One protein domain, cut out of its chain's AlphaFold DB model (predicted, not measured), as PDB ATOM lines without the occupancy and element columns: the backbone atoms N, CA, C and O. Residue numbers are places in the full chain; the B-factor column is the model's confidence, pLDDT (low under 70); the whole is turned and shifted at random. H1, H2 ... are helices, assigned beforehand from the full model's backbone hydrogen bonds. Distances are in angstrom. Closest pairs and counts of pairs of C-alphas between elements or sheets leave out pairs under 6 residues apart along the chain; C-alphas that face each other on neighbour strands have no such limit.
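AT A GLANCE: This is residues 100 to 157 of the 282 residues of an uncharacterized protein of Campylobacter sp. RM16192 (UniProt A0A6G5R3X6). One long straight helix, H1, makes the rod of this domain, and a short helix, H2, crosses it near its last residues at close to a right angle. The first part of H1, residues 100 to 123, sticks out as a bare arm. The printed part has 58 residues, with two named helices, H1 then H2, and no named strand; its class is all helix. It is extended, with a radius of gyration of the C-alphas of 16.5 A, and spans 56 by 21 by 15 A.

HOW THE PARTS SIT: H1, residues 100 to 134, touches H2, residues 144 to 157, with its residues 124 to 132 alone. The closest C-alphas are those of Ile 128 and Phe 148, 5.6 A apart. Their lines are about perpendicular, at 84 degrees. In H1 and H2 every O i to N i+4 pair is within hydrogen-bond range.

IN THESE COORDINATES: H1 measures 50.1 A from C-alpha 100 at (-34.291, 39.009, 48.857) to C-alpha 134 at (-22.559, 50.237, 1.413). H2 measures 20.3 A and ends with C-alpha 157 at (-16.025, 34.598, 7.706).

THE WHOLE: The C-alphas of Asp 100 and Gln 137 are the two farthest apart, 55.7 A. The printed part has no cut, and the link from H1 to H2 is short, with 9 residues. Without residues 100 to 123, the body spans 23 by 16 by 16 A. Mean pLDDT of the printed part is 74.5; residues 100 to 114 and 154 to 157 are under 70.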
ATOM      1  N   ASP A 100     -34.232  37.621  49.323       61.22
ATOM      2  CA  ASP A 100     -34.291  39.009  48.857       61.22
ATOM      3  C   ASP A 100     -33.103  39.346  47.947       61.22
ATOM      4  O   ASP A 100     -33.260  40.029  46.929       61.22
ATOM      5  N   THR A 101     -31.902  38.855  48.278       61.47
ATOM      6  CA  THR A 101     -30.720  39.055  47.425       61.47
ATOM      7  C   THR A 101     -30.837  38.318  46.094       61.47
ATOM      8  O   THR A 101     -30.528  38.902  45.052       61.47
ATOM      9  N   LEU A 102     -31.360  37.088  46.098       59.19
ATOM     10  CA  LEU A 102     -31.655  36.349  44.870       59.19
ATOM     11  C   LEU A 102     -32.698  37.073  44.013       59.19
ATOM     12  O   LEU A 102     -32.473  37.275  42.823       59.19
ATOM     13  N   GLY A 103     -33.807  37.521  44.607       54.19
ATOM     14  CA  GLY A 103     -34.860  38.251  43.896       54.19
ATOM     15  C   GLY A 103     -34.342  39.519  43.212       54.19
ATOM     16  O   GLY A 103     -34.663  39.780  42.051       54.19
ATOM     17  N   LYS A 104     -33.469  40.275  43.890       60.16
ATOM     18  CA  LYS A 104     -32.804  41.452  43.306       60.16
ATOM     19  C   LYS A 104     -31.889  41.083  42.138       60.16
ATOM     20  O   LYS A 104     -31.917  41.782  41.126       60.16
ATOM     21  N   LYS A 105     -31.125  39.986  42.242       59.84
ATOM     22  CA  LYS A 105     -30.314  39.481  41.123       59.84
ATOM     23  C   LYS A 105     -31.185  39.144  39.913       59.84
ATOM     24  O   LYS A 105     -30.883  39.630  38.828       59.84
ATOM     25  N   TYR A 106     -32.302  38.434  40.095       59.41
ATOM     26  CA  TYR A 106     -33.228  38.130  38.994       59.41
ATOM     27  C   TYR A 106     -33.740  39.375  38.291       59.41
ATOM     28  O   TYR A 106     -33.687  39.455  37.065       59.41
ATOM     29  N   LEU A 107     -34.199  40.357  39.065       60.72
ATOM     30  CA  LEU A 107     -34.716  41.591  38.496       60.72
ATOM     31  C   LEU A 107     -33.630  42.332  37.700       60.72
ATOM     32  O   LEU A 107     -33.899  42.816  36.602       60.72
ATOM     33  N   SER A 108     -32.398  42.368  38.217       59.41
ATOM     34  CA  SER A 108     -31.266  42.977  37.509       59.41
ATOM     35  C   SER A 108     -30.879  42.214  36.237       59.41
ATOM     36  O   SER A 108     -30.649  42.833  35.203       59.41
ATOM     37  N   GLU A 109     -30.885  40.878  36.261       62.72
ATOM     38  CA  GLU A 109     -30.582  40.060  35.086       62.72
ATOM     39  C   GLU A 109     -31.659  40.186  34.002       62.72
ATOM     40  O   GLU A 109     -31.339  40.236  32.815       62.72
ATOM     41  N   GLU A 110     -32.938  40.260  34.373       60.28
ATOM     42  CA  GLU A 110     -34.018  40.505  33.413       60.28
ATOM     43  C   GLU A 110     -33.921  41.900  32.788       60.28
ATOM     44  O   GLU A 110     -34.078  42.044  31.570       60.28
ATOM     45  N   GLN A 111     -33.594  42.921  33.583       63.00
ATOM     46  CA  GLN A 111     -33.322  44.267  33.074       63.00
ATOM     47  C   GLN A 111     -32.116  44.271  32.128       63.00
ATOM     48  O   GLN A 111     -32.189  44.824  31.032       63.00
ATOM     49  N   GLU A 112     -31.032  43.573  32.467       67.69
ATOM     50  CA  GLU A 112     -29.898  43.421  31.556       67.69
ATOM     51  C   GLU A 112     -30.275  42.687  30.266       67.69
ATOM     52  O   GLU A 112     -29.845  43.084  29.185       67.69
ATOM     53  N   ARG A 113     -31.079  41.619  30.342       68.50
ATOM     54  CA  ARG A 113     -31.530  40.866  29.161       68.50
ATOM     55  C   ARG A 113     -32.427  41.703  28.258       68.50
ATOM     56  O   ARG A 113     -32.369  41.541  27.039       68.50
ATOM     57  N   THR A 114     -33.274  42.556  28.827       67.94
ATOM     58  CA  THR A 114     -34.128  43.460  28.043       67.94
ATOM     59  C   THR A 114     -33.301  44.575  27.411       67.94
ATOM     60  O   THR A 114     -33.422  44.784  26.205       67.94
ATOM     61  N   HIS A 115     -32.374  45.191  28.149       73.50
ATOM     62  CA  HIS A 115     -31.438  46.172  27.594       73.50
ATOM     63  C   HIS A 115     -30.542  45.583  26.498       73.50
ATOM     64  O   HIS A 115     -30.416  46.185  25.434       73.50
ATOM     65  N   LYS A 116     -29.975  44.386  26.701       76.75
ATOM     66  CA  LYS A 116     -29.180  43.680  25.682       76.75
ATOM     67  C   LYS A 116     -30.011  43.371  24.434       76.75
ATOM     68  O   LYS A 116     -29.511  43.547  23.329       76.75
ATOM     69  N   ARG A 117     -31.281  42.965  24.577       75.25
ATOM     70  CA  ARG A 117     -32.189  42.770  23.429       75.25
ATOM     71  C   ARG A 117     -32.452  44.067  22.669       75.25
ATOM     72  O   ARG A 117     -32.315  44.077  21.452       75.25
ATOM     73  N   GLN A 118     -32.756  45.157  23.372       76.38
ATOM     74  CA  GLN A 118     -32.980  46.467  22.751       76.38
ATOM     75  C   GLN A 118     -31.728  46.988  22.039       76.38
ATOM     76  O   GLN A 118     -31.820  47.493  20.923       76.38
ATOM     77  N   GLN A 119     -30.548  46.832  22.649       76.50
ATOM     78  CA  GLN A 119     -29.276  47.173  22.010       76.50
ATOM     79  C   GLN A 119     -29.039  46.323  20.764       76.50
ATOM     80  O   GLN A 119     -28.730  46.878  19.718       76.50
ATOM     81  N   GLN A 120     -29.265  45.008  20.829       77.81
ATOM     82  CA  GLN A 120     -29.143  44.135  19.660       77.81
ATOM     83  C   GLN A 120     -30.122  44.509  18.544       77.81
ATOM     84  O   GLN A 120     -29.758  44.423  17.378       77.81
ATOM     85  N   GLU A 121     -31.353  44.910  18.859       79.62
ATOM     86  CA  GLU A 121     -32.324  45.389  17.866       79.62
ATOM     87  C   GLU A 121     -31.896  46.722  17.241       79.62
ATOM     88  O   GLU A 121     -31.949  46.875  16.019       79.62
ATOM     89  N   ALA A 122     -31.395  47.660  18.049       80.25
ATOM     90  CA  ALA A 122     -30.870  48.933  17.567       80.25
ATOM     91  C   ALA A 122     -29.612  48.746  16.701       80.25
ATOM     92  O   ALA A 122     -29.498  49.344  15.630       80.25
ATOM     93  N   GLU A 123     -28.691  47.879  17.120       79.81
ATOM     94  CA  GLU A 123     -27.497  47.505  16.362       79.81
ATOM     95  C   GLU A 123     -27.861  46.766  15.075       79.81
ATOM     96  O   GLU A 123     -27.297  47.073  14.028       79.81
ATOM     97  N   LYS A 124     -28.836  45.846  15.109       82.38
ATOM     98  CA  LYS A 124     -29.391  45.191  13.913       82.38
ATOM     99  C   LYS A 124     -29.897  46.224  12.918       82.38
ATOM    100  O   LYS A 124     -29.461  46.212  11.769       82.38
ATOM    101  N   ALA A 125     -30.756  47.142  13.355       84.31
ATOM    102  CA  ALA A 125     -31.310  48.189  12.502       84.31
ATOM    103  C   ALA A 125     -30.216  49.114  11.936       84.31
ATOM    104  O   ALA A 125     -30.215  49.433  10.743       84.31
ATOM    105  N   ALA A 126     -29.239  49.502  12.761       85.12
ATOM    106  CA  ALA A 126     -28.101  50.309  12.333       85.12
ATOM    107  C   ALA A 126     -27.219  49.570  11.311       85.12
ATOM    108  O   ALA A 126     -26.815  50.159  10.307       85.12
ATOM    109  N   ASN A 127     -26.966  48.278  11.525       82.50
ATOM    110  CA  ASN A 127     -26.151  47.444  10.647       82.50
ATOM    111  C   ASN A 127     -26.854  47.191   9.304       82.50
ATOM    112  O   ASN A 127     -26.244  47.349   8.251       82.50
ATOM    113  N   ILE A 128     -28.163  46.918   9.317       85.19
ATOM    114  CA  ILE A 128     -28.986  46.822   8.100       85.19
ATOM    115  C   ILE A 128     -28.920  48.133   7.306       85.19
ATOM    116  O   ILE A 128     -28.628  48.122   6.110       85.19
ATOM    117  N   SER A 129     -29.122  49.275   7.970       86.88
ATOM    118  CA  SER A 129     -29.032  50.600   7.342       86.88
ATOM    119  C   SER A 129     -27.647  50.861   6.739       86.88
ATOM    120  O   SER A 129     -27.526  51.356   5.615       86.88
ATOM    121  N   MET A 130     -26.584  50.477   7.450       84.56
ATOM    122  CA  MET A 130     -25.209  50.587   6.970       84.56
ATOM    123  C   MET A 130     -24.955  49.694   5.747       84.56
ATOM    124  O   MET A 130     -24.383  50.162   4.763       84.56
ATOM    125  N   LEU A 131     -25.409  48.439   5.765       82.69
ATOM    126  CA  LEU A 131     -25.261  47.501   4.649       82.69
ATOM    127  C   LEU A 131     -26.019  47.974   3.409       82.69
ATOM    128  O   LEU A 131     -25.464  47.913   2.312       82.69
ATOM    129  N   ARG A 132     -27.225  48.530   3.578       87.25
ATOM    130  CA  ARG A 132     -27.993  49.135   2.481       87.25
ATOM    131  C   ARG A 132     -27.272  50.337   1.858       87.25
ATOM    132  O   ARG A 132     -27.307  50.504   0.642       87.25
ATOM    133  N   LYS A 133     -26.572  51.152   2.659       88.50
ATOM    134  CA  LYS A 133     -25.739  52.267   2.159       88.50
ATOM    135  C   LYS A 133     -24.477  51.794   1.437       88.50
ATOM    136  O   LYS A 133     -24.100  52.384   0.431       88.50
ATOM    137  N   MET A 134     -23.819  50.759   1.957       82.25
ATOM    138  CA  MET A 134     -22.559  50.237   1.413       82.25
ATOM    139  C   MET A 134     -22.770  49.377   0.158       82.25
ATOM    140  O   MET A 134     -21.919  49.375  -0.729       82.25
ATOM    141  N   TYR A 135     -23.897  48.664   0.066       82.44
ATOM    142  CA  TYR A 135     -24.201  47.720  -1.016       82.44
ATOM    143  C   TYR A 135     -25.588  47.949  -1.647       82.44
ATOM    144  O   TYR A 135     -26.383  47.013  -1.748       82.44
ATOM    145  N   PRO A 136     -25.880  49.160  -2.153       83.69
ATOM    146  CA  PRO A 136     -27.227  49.546  -2.578       83.69
ATOM    147  C   PRO A 136     -27.783  48.715  -3.741       83.69
ATOM    148  O   PRO A 136     -28.991  48.542  -3.834       83.69
ATOM    149  N   GLN A 137     -26.925  48.182  -4.619       79.81
ATOM    150  CA  GLN A 137     -27.348  47.327  -5.737       79.81
ATOM    151  C   GLN A 137     -27.638  45.883  -5.308       79.81
ATOM    152  O   GLN A 137     -28.485  45.234  -5.908       79.81
ATOM    153  N   ALA A 138     -26.950  45.382  -4.277       76.50
ATOM    154  CA  ALA A 138     -27.142  44.018  -3.789       76.50
ATOM    155  C   ALA A 138     -28.361  43.919  -2.864       76.50
ATOM    156  O   ALA A 138     -29.084  42.940  -2.914       76.50
ATOM    157  N   THR A 139     -28.625  44.949  -2.055       79.38
ATOM    158  CA  THR A 139     -29.682  44.929  -1.029       79.38
ATOM    159  C   THR A 139     -31.015  45.535  -1.484       79.38
ATOM    160  O   THR A 139     -31.890  45.763  -0.650       79.38
ATOM    161  N   LYS A 140     -31.157  45.904  -2.765       78.38
ATOM    162  CA  LYS A 140     -32.290  46.701  -3.273       78.38
ATOM    163  C   LYS A 140     -33.635  45.984  -3.137       78.38
ATOM    164  O   LYS A 140     -34.607  46.611  -2.734       78.38
ATOM    165  N   ASP A 141     -33.639  44.685  -3.412       86.00
ATOM    166  CA  ASP A 141     -34.839  43.841  -3.409       86.00
ATOM    167  C   ASP A 141     -34.842  42.841  -2.238       86.00
ATOM    168  O   ASP A 141     -35.629  41.900  -2.224       86.00
ATOM    169  N   TRP A 142     -33.942  43.023  -1.264       84.31
ATOM    170  CA  TRP A 142     -33.779  42.125  -0.117       84.31
ATOM    171  C   TRP A 142     -34.532  42.626   1.114       84.31
ATOM    172  O   TRP A 142     -34.584  43.838   1.384       84.31
ATOM    173  N   SER A 143     -35.067  41.683   1.893       86.75
ATOM    174  CA  SER A 143     -35.682  41.975   3.190       86.75
ATOM    175  C   SER A 143     -34.635  42.422   4.217       86.75
ATOM    176  O   SER A 143     -33.435  42.179   4.072       86.75
ATOM    177  N   ASP A 144     -35.080  43.091   5.278       80.06
ATOM    178  CA  ASP A 144     -34.200  43.500   6.375       80.06
ATOM    179  C   ASP A 144     -33.525  42.292   7.058       80.06
ATOM    180  O   ASP A 144     -32.341  42.366   7.402       80.06
ATOM    181  N   GLU A 145     -34.213  41.148   7.165       82.75
ATOM    182  CA  GLU A 145     -33.618  39.894   7.642       82.75
ATOM    183  C   GLU A 145     -32.556  39.337   6.687       82.75
ATOM    184  O   GLU A 145     -31.511  38.872   7.145       82.75
ATOM    185  N   GLU A 146     -32.786  39.394   5.374       82.00
ATOM    186  CA  GLU A 146     -31.838  38.906   4.362       82.00
ATOM    187  C   GLU A 146     -30.567  39.764   4.320       82.00
ATOM    188  O   GLU A 146     -29.448  39.242   4.277       82.00
ATOM    189  N   VAL A 147     -30.721  41.087   4.427       81.31
ATOM    190  CA  VAL A 147     -29.598  42.028   4.529       81.31
ATOM    191  C   VAL A 147     -28.800  41.784   5.813       81.31
ATOM    192  O   VAL A 147     -27.568  41.741   5.778       81.31
ATOM    193  N   PHE A 148     -29.477  41.571   6.944       80.06
ATOM    194  CA  PHE A 148     -28.813  41.267   8.211       80.06
ATOM    195  C   PHE A 148     -28.086  39.912   8.186       80.06
ATOM    196  O   PHE A 148     -26.953  39.800   8.665       80.06
ATOM    197  N   ALA A 149     -28.697  38.882   7.591       79.88
ATOM    198  CA  ALA A 149     -28.092  37.562   7.427       79.88
ATOM    199  C   ALA A 149     -26.818  37.618   6.569       79.88
ATOM    200  O   ALA A 149     -25.805  37.018   6.938       79.88
ATOM    201  N   TYR A 150     -26.834  38.397   5.484       76.56
ATOM    202  CA  TYR A 150     -25.660  38.645   4.643       76.56
ATOM    203  C   TYR A 150     -24.516  39.325   5.418       76.56
ATOM    204  O   TYR A 150     -23.353  38.931   5.295       76.56
ATOM    205  N   GLY A 151     -24.842  40.295   6.281       74.62
ATOM    206  CA  GLY A 151     -23.884  40.926   7.192       74.62
ATOM    207  C   GLY A 151     -23.236  39.939   8.167       74.62
ATOM    208  O   GLY A 151     -22.010  39.884   8.273       74.62
ATOM    209  N   ASN A 152     -24.050  39.104   8.822       73.69
ATOM    210  CA  ASN A 152     -23.575  38.089   9.768       73.69
ATOM    211  C   ASN A 152     -22.704  37.016   9.112       73.69
ATOM    212  O   ASN A 152     -21.750  36.543   9.732       73.69
ATOM    213  N   LEU A 153     -23.019  36.614   7.876       71.62
ATOM    214  CA  LEU A 153     -22.216  35.641   7.132       71.62
ATOM    215  C   LEU A 153     -20.796  36.182   6.905       71.62
ATOM    216  O   LEU A 153     -19.818  35.506   7.217       71.62
ATOM    217  N   ARG A 154     -20.685  37.449   6.484       67.38
ATOM    218  CA  ARG A 154     -19.399  38.136   6.296       67.38
ATOM    219  C   ARG A 154     -18.627  38.375   7.590       67.38
ATOM    220  O   ARG A 154     -17.399  38.416   7.564       67.38
ATOM    221  N   GLN A 155     -19.321  38.573   8.707       62.47
ATOM    222  CA  GLN A 155     -18.686  38.709  10.018       62.47
ATOM    223  C   GLN A 155     -18.136  37.362  10.504       62.47
ATOM    224  O   GLN A 155     -16.980  37.290  10.898       62.47
ATOM    225  N   LYS A 156     -18.895  36.268  10.355       59.06
ATOM    226  CA  LYS A 156     -18.437  34.903  10.680       59.06
ATOM    227  C   LYS A 156     -17.272  34.419   9.816       59.06
ATOM    228  O   LYS A 156     -16.444  33.655  10.299       59.06
ATOM    229  N   GLU A 157     -17.189  34.859   8.563       57.06
ATOM    230  CA  GLU A 157     -16.025  34.598   7.706       57.06
ATOM    231  C   GLU A 157     -14.762  35.338   8.182       57.06
ATOM    232  O   GLU A 157     -13.652  34.861   7.951       57.06
TER     233      GLU A 157